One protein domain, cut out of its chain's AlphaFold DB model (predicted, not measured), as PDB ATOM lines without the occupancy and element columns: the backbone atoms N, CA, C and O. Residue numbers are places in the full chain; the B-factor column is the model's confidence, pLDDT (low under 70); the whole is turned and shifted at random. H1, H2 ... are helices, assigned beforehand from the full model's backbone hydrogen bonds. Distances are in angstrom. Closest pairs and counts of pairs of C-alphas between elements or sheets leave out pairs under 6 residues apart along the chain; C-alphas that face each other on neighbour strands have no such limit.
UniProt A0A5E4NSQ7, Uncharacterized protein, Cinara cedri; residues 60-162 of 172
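This is residues 60 to 162 of the 172 residues of an uncharacterized protein of Cinara cedri (UniProt A0A5E4NSQ7). A helical hairpin, H3 and H4, is joined by H6 to make a three-helix core whose centres form a triangle, and H1 runs alongside H4 on the side away from H6. Two short helices, H2 and H5, lie at one end of this group, and the loop of residues 107 to 116 that joins H3 to H4 lies at the opposite end. The printed part has 103 residues with six named helices, H1 to H6 in that order, and no named strand; its class is all helix. The whole is compact, with a radius of gyration of the C-alphas of 13.3 A and spans of 39 by 26 by 20 A.

H1 is residues 60 to 71, from C-alpha 60 at (14.832, 35.135, -23.112), and is 16.5 A long from first to last C-alpha. H2 is residues 75 to 83, 12.5 A long. H3, the longest helix, is residues 85 to 106, 30.8 A long, beginning at C-alpha 85 at (-4.965, 37.252, -8.871). H4 is residues 117 to 132, 22.4 A long. H5 is residues 136 to 144, 11.9 A long. H6 is residues 146 to 160, 21.1 A long, ending at C-alpha 160 at (1.834, 57.216, -29.066).

H1 touches H4, and the closest C-alphas, those of Phe 62 and Phe 121, are 3.9 A apart. The two run the same way at a shallow tilt of 26 degrees. H2 and H3 only just touch, with 3 pairs of C-alphas within 8 A, and only at the corner by their link; the closest C-alphas are those of Met 81 and Leu 88, 6.7 A apart. H3 is the hub, touching H2, H4 and H6. H3 and H4 form a helical hairpin, opposite ways at a steep tilt of 38 degrees; residues 95 to 102 of H3 touch residues 118 to 125 of H4, with the closest C-alphas, those of Leu 99 and Ile 122, 6.7 A apart. H3 touches H6, the same way at a shallow tilt of 31 degrees, with the closest C-alphas, those of Ile 96 and Ile 151, 5.8 A apart. H5 and H6 touch only at the corner by their link, about perpendicular at 86 degrees, with the closest C-alphas, those of Tyr 142 and Gly 148, 3.9 A apart. H4 and H6 are close but not clearly touching. H1 is apart from H3, H5 and H6. In all six helices every O i to N i+4 pair is within hydrogen-bond range.

The two C-alphas farthest apart, those of Glu 76 and Ser 109, are 40.1 A apart. The printed part has no cut. No link is long; that from H3 to H4, of 10 residues, is short, and the other four are tight. The mean pLDDT of the printed part is 90.9, and residues 108 to 114 and residue 162 are under 70.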
ATOM      1  N   LEU A  60      15.607  35.990 -24.011       96.75
ATOM      2  CA  LEU A  60      14.832  35.135 -23.112       96.75
ATOM      3  C   LEU A  60      13.454  35.742 -22.822       96.75
ATOM      4  O   LEU A  60      12.441  35.049 -22.907       96.75
ATOM      5  N   GLY A  61      13.419  37.041 -22.535       95.88
ATOM      6  CA  GLY A  61      12.202  37.808 -22.307       95.88
ATOM      7  C   GLY A  61      11.280  37.788 -23.521       95.88
ATOM      8  O   GLY A  61      10.096  37.490 -23.379       95.88
ATOM      9  N   PHE A  62      11.825  37.990 -24.725       95.31
ATOM     10  CA  PHE A  62      11.071  37.837 -25.969       95.31
ATOM     11  C   PHE A  62      10.438  36.450 -26.086       95.31
ATOM     12  O   PHE A  62       9.235  36.363 -26.316       95.31
ATOM     13  N   MET A  63      11.214  35.375 -25.918       97.06
ATOM     14  CA  MET A  63      10.676  34.014 -26.013       97.06
ATOM     15  C   MET A  63       9.559  33.795 -24.993       97.06
ATOM     16  O   MET A  63       8.481  33.328 -25.355       97.06
ATOM     17  N   PHE A  64       9.781  34.195 -23.739       96.12
ATOM     18  CA  PHE A  64       8.781  34.105 -22.680       96.12
ATOM     19  C   PHE A  64       7.492  34.848 -23.048       96.12
ATOM     20  O   PHE A  64       6.414  34.255 -23.029       96.12
ATOM     21  N   ALA A  65       7.591  36.122 -23.429       96.44
ATOM     22  CA  ALA A  65       6.429  36.926 -23.785       96.44
ATOM     23  C   ALA A  65       5.731  36.411 -25.044       96.44
ATOM     24  O   ALA A  65       4.508  36.435 -25.102       96.44
ATOM     25  N   TYR A  66       6.478  35.903 -26.026       96.81
ATOM     26  CA  TYR A  66       5.917  35.298 -27.229       96.81
ATOM     27  C   TYR A  66       5.090  34.054 -26.900       96.81
ATOM     28  O   TYR A  66       3.937  33.959 -27.317       96.81
ATOM     29  N   TYR A  67       5.637  33.111 -26.129       97.50
ATOM     30  CA  TYR A  67       4.889  31.912 -25.749       97.50
ATOM     31  C   TYR A  67       3.711  32.248 -24.841       97.50
ATOM     32  O   TYR A  67       2.624  31.711 -25.043       97.50
ATOM     33  N   LEU A  68       3.877  33.179 -23.902       96.56
ATOM     34  CA  LEU A  68       2.776  33.633 -23.062       96.56
ATOM     35  C   LEU A  68       1.677  34.304 -23.893       96.56
ATOM     36  O   LEU A  68       0.497  34.024 -23.689       96.56
ATOM     37  N   PHE A  69       2.046  35.124 -24.876       96.75
ATOM     38  CA  PHE A  69       1.112  35.693 -25.841       96.75
ATOM     39  C   PHE A  69       0.355  34.591 -26.588       96.75
ATOM     40  O   PHE A  69      -0.867  34.650 -26.658       96.75
ATOM     41  N   LYS A  70       1.043  33.558 -27.088       97.25
ATOM     42  CA  LYS A  70       0.397  32.431 -27.779       97.25
ATOM     43  C   LYS A  70      -0.552  31.648 -26.879       97.25
ATOM     44  O   LYS A  70      -1.673  31.364 -27.282       97.25
ATOM     45  N   VAL A  71      -0.140  31.328 -25.657       96.19
ATOM     46  CA  VAL A  71      -0.967  30.553 -24.723       96.19
ATOM     47  C   VAL A  71      -2.177  31.362 -24.247       96.19
ATOM     48  O   VAL A  71      -3.269  30.816 -24.119       96.19
ATOM     49  N   THR A  72      -2.032  32.678 -24.077       96.25
ATOM     50  CA  THR A  72      -3.150  33.575 -23.734       96.25
ATOM     51  C   THR A  72      -4.133  33.810 -24.880       96.25
ATOM     52  O   THR A  72      -5.109  34.513 -24.676       96.25
ATOM     53  N   GLN A  73      -3.954  33.208 -26.060       95.50
ATOM     54  CA  GLN A  73      -5.012  33.154 -27.082       95.50
ATOM     55  C   GLN A  73      -6.091  32.112 -26.744       95.50
ATOM     56  O   GLN A  73      -7.166  32.121 -27.340       95.50
ATOM     57  N   ASN A  74      -5.819  31.205 -25.800       96.12
ATOM     58  CA  ASN A  74      -6.777  30.216 -25.327       96.12
ATOM     59  C   ASN A  74      -7.586  30.770 -24.141       96.12
ATOM     60  O   ASN A  74      -7.031  31.071 -23.083       96.12
ATOM     61  N   GLN A  75      -8.909  30.835 -24.305       93.31
ATOM     62  CA  GLN A  75      -9.832  31.377 -23.308       93.31
ATOM     63  C   GLN A  75      -9.783  30.640 -21.958       93.31
ATOM     64  O   GLN A  75      -9.762  31.285 -20.912       93.31
ATOM     65  N   GLU A  76      -9.677  29.309 -21.958       94.56
ATOM     66  CA  GLU A  76      -9.594  28.510 -20.727       94.56
ATOM     67  C   GLU A  76      -8.344  28.874 -19.912       94.56
ATOM     68  O   GLU A  76      -8.367  28.930 -18.679       94.56
ATOM     69  N   PHE A  77      -7.236  29.160 -20.603       94.25
ATOM     70  CA  PHE A  77      -6.016  29.611 -19.950       94.25
ATOM     71  C   PHE A  77      -6.178  31.012 -19.351       94.25
ATOM     72  O   PHE A  77      -5.761  31.229 -18.210       94.25
ATOM     73  N   ILE A  78      -6.808  31.946 -20.081       94.75
ATOM     74  CA  ILE A  78      -7.111  33.286 -19.557       94.75
ATOM     75  C   ILE A  78      -7.950  33.171 -18.281       94.75
ATOM     76  O   ILE A  78      -7.610  33.785 -17.271       94.75
ATOM     77  N   ASP A  79      -9.004  32.357 -18.293       92.88
ATOM     78  CA  ASP A  79      -9.910  32.215 -17.153       92.88
ATOM     79  C   ASP A  79      -9.196  31.651 -15.916       92.88
ATOM     80  O   ASP A  79      -9.370  32.170 -14.807       92.88
ATOM     81  N   LYS A  80      -8.323  30.649 -16.102       93.44
ATOM     82  CA  LYS A  80      -7.465  30.105 -15.032       93.44
ATOM     83  C   LYS A  80      -6.492  31.150 -14.490       93.44
ATOM     84  O   LYS A  80      -6.318  31.246 -13.274       93.44
ATOM     85  N   MET A  81      -5.868  31.937 -15.365       92.94
ATOM     86  CA  MET A  81      -4.939  32.998 -14.972       92.94
ATOM     87  C   MET A  81      -5.654  34.108 -14.187       92.94
ATOM     88  O   MET A  81      -5.170  34.525 -13.140       92.94
ATOM     89  N   MET A  82      -6.838  34.531 -14.636       91.00
ATOM     90  CA  MET A  82      -7.651  35.561 -13.976       91.00
ATOM     91  C   MET A  82      -8.158  35.135 -12.594       91.00
ATOM     92  O   MET A  82      -8.429  35.986 -11.748       91.00
ATOM     93  N   TYR A  83      -8.279  33.827 -12.346       91.25
ATOM     94  CA  TYR A  83      -8.599  33.289 -11.021       91.25
ATOM     95  C   TYR A  83      -7.424  33.382 -10.035       91.25
ATOM     96  O   TYR A  83      -7.640  33.435  -8.826       91.25
ATOM     97  N   ARG A  84      -6.181  33.431 -10.532       92.81
ATOM     98  CA  ARG A  84      -4.955  33.524  -9.727       92.81
ATOM     99  C   ARG A  84      -4.467  34.969  -9.631       92.81
ATOM    100  O   ARG A  84      -3.425  35.323 -10.178       92.81
ATOM    101  N   GLN A  85      -5.229  35.808  -8.931       88.00
ATOM    102  CA  GLN A  85      -4.965  37.252  -8.871       88.00
ATOM    103  C   GLN A  85      -3.569  37.608  -8.338       88.00
ATOM    104  O   GLN A  85      -2.934  38.502  -8.892       88.00
ATOM    105  N   ASP A  86      -3.055  36.896  -7.333       92.88
ATOM    106  CA  ASP A  86      -1.717  37.162  -6.783       92.88
ATOM    107  C   ASP A  86      -0.597  36.893  -7.796       92.88
ATOM    108  O   ASP A  86       0.387  37.634  -7.867       92.88
ATOM    109  N   ASP A  87      -0.739  35.841  -8.604       93.75
ATOM    110  CA  ASP A  87       0.235  35.500  -9.642       93.75
ATOM    111  C   ASP A  87       0.133  36.469 -10.823       93.75
ATOM    112  O   ASP A  87       1.157  36.909 -11.352       93.75
ATOM    113  N   LEU A  88      -1.091  36.871 -11.186       94.19
ATOM    114  CA  LEU A  88      -1.325  37.922 -12.171       94.19
ATOM    115  C   LEU A  88      -0.706  39.251 -11.719       94.19
ATOM    116  O   LEU A  88      -0.081  39.936 -12.519       94.19
ATOM    117  N   GLU A  89      -0.803  39.601 -10.438       95.25
ATOM    118  CA  GLU A  89      -0.206  40.819  -9.892       95.25
ATOM    119  C   GLU A  89       1.330  40.789  -9.938       95.25
ATOM    120  O   GLU A  89       1.960  41.776 -10.330       95.25
ATOM    121  N   LYS A  90       1.960  39.655  -9.609       96.12
ATOM    122  CA  LYS A  90       3.419  39.479  -9.756       96.12
ATOM    123  C   LYS A  90       3.859  39.590 -11.217       96.12
ATOM    124  O   LYS A  90       4.868  40.239 -11.515       96.12
ATOM    125  N   LEU A  91       3.094  38.985 -12.126       95.44
ATOM    126  CA  LEU A  91       3.331  39.091 -13.560       95.44
ATOM    127  C   LEU A  91       3.207  40.550 -14.021       95.44
ATOM    128  O   LEU A  91       4.105  41.053 -14.693       95.44
ATOM    129  N   SER A  92       2.164  41.254 -13.587       96.81
ATOM    130  CA  SER A  92       1.944  42.666 -13.897       96.81
ATOM    131  C   SER A  92       3.084  43.553 -13.404       96.81
ATOM    132  O   SER A  92       3.549  44.410 -14.147       96.81
ATOM    133  N   ARG A  93       3.611  43.333 -12.193       97.19
ATOM    134  CA  ARG A  93       4.787  44.079 -11.696       97.19
ATOM    135  C   ARG A  93       6.029  43.835 -12.544       97.19
ATOM    136  O   ARG A  93       6.759  44.778 -12.834       97.19
ATOM    137  N   THR A  94       6.235  42.594 -12.985       95.94
ATOM    138  CA  THR A  94       7.314  42.259 -13.925       95.94
ATOM    139  C   THR A  94       7.128  43.002 -15.249       95.94
ATOM    140  O   THR A  94       8.065  43.636 -15.729       95.94
ATOM    141  N   MET A  95       5.914  42.997 -15.808       96.94
ATOM    142  CA  MET A  95       5.592  43.732 -17.036       96.94
ATOM    143  C   MET A  95       5.825  45.236 -16.878       96.94
ATOM    144  O   MET A  95       6.427  45.834 -17.760       96.94
ATOM    145  N   ILE A  96       5.416  45.838 -15.756       97.81
ATOM    146  CA  ILE A  96       5.670  47.257 -15.459       97.81
ATOM    147  C   ILE A  96       7.169  47.537 -15.460       97.81
ATOM    148  O   ILE A  96       7.600  48.460 -16.138       97.81
ATOM    149  N   GLY A  97       7.971  46.735 -14.756       96.19
ATOM    150  CA  GLY A  97       9.423  46.923 -14.716       96.19
ATOM    151  C   GLY A  97      10.057  46.885 -16.108       96.19
ATOM    152  O   GLY A  97      10.862  47.753 -16.445       96.19
ATOM    153  N   VAL A  98       9.649  45.924 -16.941       94.62
ATOM    154  CA  VAL A  98      10.141  45.792 -18.320       94.62
ATOM    155  C   VAL A  98       9.698  46.972 -19.189       94.62
ATOM    156  O   VAL A  98      10.531  47.576 -19.860       94.62
ATOM    157  N   LEU A  99       8.410  47.324 -19.156       95.06
ATOM    158  CA  LEU A  99       7.852  48.421 -19.947       95.06
ATOM    159  C   LEU A  99       8.468  49.768 -19.555       95.06
ATOM    160  O   LEU A  99       8.846  50.526 -20.439       95.06
ATOM    161  N   THR A 100       8.620  50.046 -18.258       94.69
ATOM    162  CA  THR A 100       9.272  51.267 -17.763       94.69
ATOM    163  C   THR A 100      10.734  51.316 -18.183       94.69
ATOM    164  O   THR A 100      11.171  52.326 -18.710       94.69
ATOM    165  N   THR A 101      11.485  50.218 -18.033       91.88
ATOM    166  CA  THR A 101      12.903  50.189 -18.437       91.88
ATOM    167  C   THR A 101      13.061  50.445 -19.936       91.88
ATOM    168  O   THR A 101      13.989  51.129 -20.363       91.88
ATOM    169  N   PHE A 102      12.146  49.915 -20.750       90.12
ATOM    170  CA  PHE A 102      12.119  50.194 -22.180       90.12
ATOM    171  C   PHE A 102      11.750  51.654 -22.473       90.12
ATOM    172  O   PHE A 102      12.411  52.294 -23.290       90.12
ATOM    173  N   ASP A 103      10.736  52.193 -21.792       89.00
ATOM    174  CA  ASP A 103      10.334  53.597 -21.916       89.00
ATOM    175  C   ASP A 103      11.476  54.547 -21.530       89.00
ATOM    176  O   ASP A 103      11.736  55.508 -22.243       89.00
ATOM    177  N   ASP A 104      12.224  54.244 -20.471       88.88
ATOM    178  CA  ASP A 104      13.374  55.038 -20.034       88.88
ATOM    179  C   ASP A 104      14.532  54.973 -21.041       88.88
ATOM    180  O   ASP A 104      15.180  55.985 -21.320       88.88
ATOM    181  N   ALA A 105      14.791  53.792 -21.611       85.25
ATOM    182  CA  ALA A 105      15.893  53.578 -22.545       85.25
ATOM    183  C   ALA A 105      15.655  54.230 -23.915       85.25
ATOM    184  O   ALA A 105      16.596  54.747 -24.519       85.25
ATOM    185  N   TYR A 106      14.415  54.206 -24.407       81.44
ATOM    186  CA  TYR A 106      14.085  54.640 -25.768       81.44
ATOM    187  C   TYR A 106      13.221  55.905 -25.818       81.44
ATOM    188  O   TYR A 106      13.119  56.529 -26.872       81.44
ATOM    189  N   GLY A 107      12.634  56.336 -24.702       71.81
ATOM    190  CA  GLY A 107      11.564  57.333 -24.676       71.81
ATOM    191  C   GLY A 107      11.935  58.760 -25.060       71.81
ATOM    192  O   GLY A 107      11.057  59.519 -25.464       71.81
ATOM    193  N   TYR A 108      13.216  59.120 -24.980       63.88
ATOM    194  CA  TYR A 108      13.726  60.436 -25.398       63.88
ATOM    195  C   TYR A 108      14.246  60.458 -26.835       63.88
ATOM    196  O   TYR A 108      14.572  61.515 -27.371       63.88
ATOM    197  N   SER A 109      14.355  59.292 -27.458       61.91
ATOM    198  CA  SER A 109      14.934  59.142 -28.780       61.91
ATOM    199  C   SER A 109      13.831  58.795 -29.774       61.91
ATOM    200  O   SER A 109      13.088  57.845 -29.549       61.91
ATOM    201  N   ASN A 110      13.759  59.499 -30.908       55.84
ATOM    202  CA  ASN A 110      12.985  59.069 -32.087       55.84
ATOM    203  C   ASN A 110      13.623  57.820 -32.733       55.84
ATOM    204  O   ASN A 110      13.743  57.729 -33.955       55.84
ATOM    205  N   THR A 111      14.128  56.892 -31.918       52.12
ATOM    206  CA  THR A 111      14.776  55.681 -32.391       52.12
ATOM    207  C   THR A 111      13.693  54.851 -33.060       52.12
ATOM    208  O   THR A 111      12.676  54.563 -32.419       52.12
ATOM    209  N   PRO A 112      13.859  54.492 -34.344       53.78
ATOM    210  CA  PRO A 112      12.910  53.629 -35.020       53.78
ATOM    211  C   PRO A 112      12.689  52.383 -34.172       53.78
ATOM    212  O   PRO A 112      13.635  51.873 -33.569       53.78
ATOM    213  N   ILE A 113      11.459  51.875 -34.147       60.69
ATOM    214  CA  ILE A 113      11.209  50.525 -33.655       60.69
ATOM    215  C   ILE A 113      11.948  49.569 -34.598       60.69
ATOM    216  O   ILE A 113      11.421  49.142 -35.624       60.69
ATOM    217  N   VAL A 114      13.212  49.292 -34.297       65.62
ATOM    218  CA  VAL A 114      14.001  48.285 -34.994       65.62
ATOM    219  C   VAL A 114      13.489  46.920 -34.536       65.62
ATOM    220  O   VAL A 114      13.074  46.758 -33.385       65.62
ATOM    221  N   ASP A 115      13.506  45.942 -35.440       78.19
ATOM    222  CA  ASP A 115      13.109  44.553 -35.196       78.19
ATOM    223  C   ASP A 115      14.121  43.819 -34.290       78.19
ATOM    224  O   ASP A 115      14.795  42.872 -34.693       78.19
ATOM    225  N   THR A 116      14.289  44.312 -33.062       88.12
ATOM    226  CA  THR A 116      15.184  43.754 -32.047       88.12
ATOM    227  C   THR A 116      14.424  42.859 -31.074       88.12
ATOM    228  O   THR A 116      13.193  42.888 -30.983       88.12
ATOM    229  N   TYR A 117      15.164  42.063 -30.300       91.75
ATOM    230  CA  TYR A 117      14.567  41.238 -29.253       91.75
ATOM    231  C   TYR A 117      13.888  42.075 -28.163       91.75
ATOM    232  O   TYR A 117      12.832  41.671 -27.689       91.75
ATOM    233  N   GLU A 118      14.422  43.250 -27.813       90.25
ATOM    234  CA  GLU A 118      13.788  44.196 -26.883       90.25
ATOM    235  C   GLU A 118      12.409  44.609 -27.394       90.25
ATOM    236  O   GLU A 118      11.408  44.413 -26.712       90.25
ATOM    237  N   THR A 119      12.339  45.117 -28.626       89.38
ATOM    238  CA  THR A 119      11.079  45.525 -29.254       89.38
ATOM    239  C   THR A 119      10.080  44.376 -29.289       89.38
ATOM    240  O   THR A 119       8.918  44.541 -28.913       89.38
ATOM    241  N   ARG A 120      10.513  43.189 -29.732       91.44
ATOM    242  CA  ARG A 120       9.634  42.018 -29.809       91.44
ATOM    243  C   ARG A 120       9.170  41.558 -28.429       91.44
ATOM    244  O   ARG A 120       8.047  41.075 -28.308       91.44
ATOM    245  N   PHE A 121       9.997  41.710 -27.396       94.19
ATOM    246  CA  PHE A 121       9.608  41.440 -26.015       94.19
ATOM    247  C   PHE A 121       8.480  42.383 -25.578       94.19
ATOM    248  O   PHE A 121       7.442  41.913 -25.108       94.19
ATOM    249  N   ILE A 122       8.616  43.688 -25.826       93.50
ATOM    250  CA  ILE A 122       7.564  44.672 -25.529       93.50
ATOM    251  C   ILE A 122       6.278  44.372 -26.298       93.50
ATOM    252  O   ILE A 122       5.207  44.330 -25.695       93.50
ATOM    253  N   LEU A 123       6.368  44.085 -27.598       91.88
ATOM    254  CA  LEU A 123       5.208  43.697 -28.407       91.88
ATOM    255  C   LEU A 123       4.535  42.423 -27.879       91.88
ATOM    256  O   LEU A 123       3.308  42.347 -27.859       91.88
ATOM    257  N   GLY A 124       5.313  41.448 -27.403       95.00
ATOM    258  CA  GLY A 124       4.787  40.256 -26.743       95.00
ATOM    259  C   GLY A 124       3.987  40.594 -25.483       95.00
ATOM    260  O   GLY A 124       2.876  40.095 -25.317       95.00
ATOM    261  N   ILE A 125       4.495  41.493 -24.629       96.75
ATOM    262  CA  ILE A 125       3.774  41.970 -23.436       96.75
ATOM    263  C   ILE A 125       2.473  42.676 -23.831       96.75
ATOM    264  O   ILE A 125       1.421  42.373 -23.268       96.75
ATOM    265  N   VAL A 126       2.520  43.577 -24.816       95.44
ATOM    266  CA  VAL A 126       1.326  44.271 -25.328       95.44
ATOM    267  C   VAL A 126       0.295  43.264 -25.840       95.44
ATOM    268  O   VAL A 126      -0.885  43.383 -25.518       95.44
ATOM    269  N   GLY A 127       0.734  42.236 -26.571       96.25
ATOM    270  CA  GLY A 127      -0.128  41.153 -27.041       96.25
ATOM    271  C   GLY A 127      -0.788  40.374 -25.902       96.25
ATOM    272  O   GLY A 127      -1.984  40.099 -25.963       96.25
ATOM    273  N   VAL A 128      -0.044  40.055 -24.835       97.19
ATOM    274  CA  VAL A 128      -0.606  39.411 -23.633       97.19
ATOM    275  C   VAL A 128      -1.683  40.294 -23.005       97.19
ATOM    276  O   VAL A 128      -2.791  39.825 -22.764       97.19
ATOM    277  N   VAL A 129      -1.394  41.578 -22.780       96.94
ATOM    278  CA  VAL A 129      -2.351  42.530 -22.188       96.94
ATOM    279  C   VAL A 129      -3.610  42.654 -23.050       96.94
ATOM    280  O   VAL A 129      -4.723  42.645 -22.515       96.94
ATOM    281  N   ALA A 130      -3.453  42.712 -24.374       96.44
ATOM    282  CA  ALA A 130      -4.565  42.755 -25.316       96.44
ATOM    283  C   ALA A 130      -5.446  41.500 -25.216       96.44
ATOM    284  O   ALA A 130      -6.660  41.624 -25.055       96.44
ATOM    285  N   ASN A 131      -4.841  40.306 -25.223       97.00
ATOM    286  CA  ASN A 131      -5.567  39.043 -25.075       97.00
ATOM    287  C   ASN A 131      -6.318  38.976 -23.741       97.00
ATOM    288  O   ASN A 131      -7.512  38.690 -23.720       97.00
ATOM    289  N   LEU A 132      -5.657  39.290 -22.624       95.75
ATOM    290  CA  LEU A 132      -6.285  39.265 -21.301       95.75
ATOM    291  C   LEU A 132      -7.475  40.237 -21.216       95.75
ATOM    292  O   LEU A 132      -8.501  39.913 -20.615       95.75
ATOM    293  N   SER A 133      -7.382  41.388 -21.889       95.62
ATOM    294  CA  SER A 133      -8.435  42.413 -21.962       95.62
ATOM    295  C   SER A 133      -9.657  42.023 -22.811       95.62
ATOM    296  O   SER A 133     -10.654  42.747 -22.822       95.62
ATOM    297  N   THR A 134      -9.640  40.882 -23.503       94.81
ATOM    298  CA  THR A 134     -10.826  40.377 -24.227       94.81
ATOM    299  C   THR A 134     -11.944  39.936 -23.274       94.81
ATOM    300  O   THR A 134     -13.127  40.004 -23.617       94.81
ATOM    301  N   THR A 135     -11.596  39.586 -22.035       94.25
ATOM    302  CA  THR A 135     -12.538  39.140 -20.999       94.25
ATOM    303  C   THR A 135     -13.025  40.292 -20.122       94.25
ATOM    304  O   THR A 135     -12.336  41.295 -19.942       94.25
ATOM    305  N   GLU A 136     -14.209  40.149 -19.518       94.69
ATOM    306  CA  GLU A 136     -14.722  41.143 -18.565       94.69
ATOM    307  C   GLU A 136     -13.794  41.300 -17.351       94.69
ATOM    308  O   GLU A 136     -13.457  42.423 -16.970       94.69
ATOM    309  N   LYS A 137     -13.317  40.181 -16.787       94.56
ATOM    310  CA  LYS A 137     -12.377  40.182 -15.656       94.56
ATOM    311  C   LYS A 137     -11.078  40.905 -16.002       94.56
ATOM    312  O   LYS A 137     -10.614  41.710 -15.199       94.56
ATOM    313  N   GLY A 138     -10.531  40.674 -17.195       95.62
ATOM    314  CA  GLY A 138      -9.333  41.365 -17.663       95.62
ATOM    315  C   GLY A 138      -9.555  42.862 -17.850       95.62
ATOM    316  O   GLY A 138      -8.795  43.657 -17.300       95.62
ATOM    317  N   ARG A 139     -10.637  43.280 -18.528       96.00
ATOM    318  CA  ARG A 139     -10.985  44.713 -18.641       96.00
ATOM    319  C   ARG A 139     -11.129  45.369 -17.277       96.00
ATOM    320  O   ARG A 139     -10.614  46.465 -17.065       96.00
ATOM    321  N   ARG A 140     -11.801  44.699 -16.339       95.69
ATOM    322  CA  ARG A 140     -11.938  45.180 -14.964       95.69
ATOM    323  C   ARG A 140     -10.572  45.309 -14.297       95.69
ATOM    324  O   ARG A 140     -10.269  46.370 -13.776       95.69
ATOM    325  N   TYR A 141      -9.711  44.296 -14.394       95.88
ATOM    326  CA  TYR A 141      -8.356  44.347 -13.844       95.88
ATOM    327  C   TYR A 141      -7.568  45.560 -14.362       95.88
ATOM    328  O   TYR A 141      -7.098  46.369 -13.561       95.88
ATOM    329  N   TYR A 142      -7.493  45.750 -15.685       96.31
ATOM    330  CA  TYR A 142      -6.736  46.855 -16.289       96.31
ATOM    331  C   TYR A 142      -7.354  48.243 -16.066       96.31
ATOM    332  O   TYR A 142      -6.643  49.242 -16.152       96.31
ATOM    333  N   SER A 143      -8.645  48.323 -15.734       95.38
ATOM    334  CA  SER A 143      -9.333  49.590 -15.448       95.38
ATOM    335  C   SER A 143      -9.412  49.938 -13.963       95.38
ATOM    336  O   SER A 143      -9.526  51.120 -13.636       95.38
ATOM    337  N   THR A 144      -9.332  48.969 -13.044       94.88
ATOM    338  CA  THR A 144      -9.505  49.221 -11.603       94.88
ATOM    339  C   THR A 144      -8.223  49.063 -10.799       94.88
ATOM    340  O   THR A 144      -7.989  49.869  -9.898       94.88
ATOM    341  N   MET A 145      -7.382  48.077 -11.120       95.88
ATOM    342  CA  MET A 145      -6.169  47.782 -10.350       95.88
ATOM    343  C   MET A 145      -5.044  48.761 -10.687       95.88
ATOM    344  O   MET A 145      -4.844  49.111 -11.848       95.88
ATOM    345  N   ASN A 146      -4.272  49.183  -9.681       96.62
ATOM    346  CA  ASN A 146      -3.173  50.142  -9.872       96.62
ATOM    347  C   ASN A 146      -2.112  49.628 -10.851       96.62
ATOM    348  O   ASN A 146      -1.661  50.372 -11.722       96.62
ATOM    349  N   SER A 147      -1.741  48.353 -10.736       96.81
ATOM    350  CA  SER A 147      -0.820  47.677 -11.650       96.81
ATOM    351  C   SER A 147      -1.363  47.667 -13.082       96.81
ATOM    352  O   SER A 147      -0.686  48.120 -14.002       96.81
ATOM    353  N   GLY A 148      -2.621  47.259 -13.255       97.19
ATOM    354  CA  GLY A 148      -3.317  47.267 -14.538       97.19
ATOM    355  C   GLY A 148      -3.363  48.652 -15.198       97.19
ATOM    356  O   GLY A 148      -2.960  48.800 -16.352       97.19
ATOM    357  N   LYS A 149      -3.753  49.686 -14.444       97.81
ATOM    358  CA  LYS A 149      -3.749  51.084 -14.909       97.81
ATOM    359  C   LYS A 149      -2.353  51.545 -15.320       97.81
ATOM    360  O   LYS A 149      -2.196  52.176 -16.359       97.81
ATOM    361  N   THR A 150      -1.339  51.214 -14.522       98.19
ATOM    362  CA  THR A 150       0.057  51.588 -14.792       98.19
ATOM    363  C   THR A 150       0.548  50.975 -16.099       98.19
ATOM    364  O   THR A 150       1.111  51.688 -16.928       98.19
ATOM    365  N   ILE A 151       0.270  49.687 -16.323       97.88
ATOM    366  CA  ILE A 151       0.582  48.998 -17.582       97.88
ATOM    367  C   ILE A 151      -0.060  49.729 -18.760       97.88
ATOM    368  O   ILE A 151       0.637  50.078 -19.710       97.88
ATOM    369  N   MET A 152      -1.363  50.014 -18.684       97.25
ATOM    370  CA  MET A 152      -2.076  50.706 -19.760       97.25
ATOM    371  C   MET A 152      -1.496  52.095 -20.036       97.25
ATOM    372  O   MET A 152      -1.275  52.441 -21.193       97.25
ATOM    373  N   CYS A 153      -1.182  52.870 -18.995       95.81
ATOM    374  CA  CYS A 153      -0.549  54.180 -19.142       95.81
ATOM    375  C   CYS A 153       0.800  54.096 -19.868       95.81
ATOM    376  O   CYS A 153       1.061  54.910 -20.753       95.81
ATOM    377  N   ILE A 154       1.657  53.131 -19.518       95.00
ATOM    378  CA  ILE A 154       2.968  52.980 -20.164       95.00
ATOM    379  C   ILE A 154       2.808  52.492 -21.608       95.00
ATOM    380  O   ILE A 154       3.432  53.050 -22.506       95.00
ATOM    381  N   ILE A 155       1.927  51.519 -21.865       94.06
ATOM    382  CA  ILE A 155       1.645  51.044 -23.229       94.06
ATOM    383  C   ILE A 155       1.163  52.200 -24.107       94.06
ATOM    384  O   ILE A 155       1.669  52.367 -25.213       94.06
ATOM    385  N   LEU A 156       0.238  53.032 -23.621       91.69
ATOM    386  CA  LEU A 156      -0.247  54.192 -24.370       91.69
ATOM    387  C   LEU A 156       0.874  55.200 -24.659       91.69
ATOM    388  O   LEU A 156       0.950  55.700 -25.779       91.69
ATOM    389  N   LYS A 157       1.776  55.454 -23.700       89.75
ATOM    390  CA  LYS A 157       2.961  56.302 -23.920       89.75
ATOM    391  C   LYS A 157       3.869  55.745 -25.015       89.75
ATOM    392  O   LYS A 157       4.274  56.498 -25.896       89.75
ATOM    393  N   ILE A 158       4.158  54.445 -24.975       86.50
ATOM    394  CA  ILE A 158       5.003  53.775 -25.971       86.50
ATOM    395  C   ILE A 158       4.331  53.833 -27.349       86.50
ATOM    396  O   ILE A 158       4.952  54.281 -28.307       86.50
ATOM    397  N   VAL A 159       3.054  53.447 -27.450       82.94
ATOM    398  CA  VAL A 159       2.300  53.413 -28.716       82.94
ATOM    399  C   VAL A 159       2.182  54.802 -29.348       82.94
ATOM    400  O   VAL A 159       2.320  54.935 -30.561       82.94
ATOM    401  N   HIS A 160       1.971  55.851 -28.550       80.12
ATOM    402  CA  HIS A 160       1.834  57.216 -29.066       80.12
ATOM    403  C   HIS A 160       3.128  57.773 -29.680       80.12
ATOM    404  O   HIS A 160       3.078  58.681 -30.505       80.12
ATOM    405  N   ARG A 161       4.290  57.227 -29.306       75.31
ATOM    406  CA  ARG A 161       5.590  57.612 -29.874       75.31
ATOM    407  C   ARG A 161       5.943  56.848 -31.145       75.31
ATOM    408  O   ARG A 161       6.952  57.162 -31.774       75.31
ATOM    409  N   LEU A 162       5.158  55.840 -31.521       68.88
ATOM    410  CA  LEU A 162       5.457  55.070 -32.718       68.88
ATOM    411  C   LEU A 162       5.196  55.937 -33.952       68.88
ATOM    412  O   LEU A 162       4.136  56.564 -34.041       68.88
TER     413      LEU A 162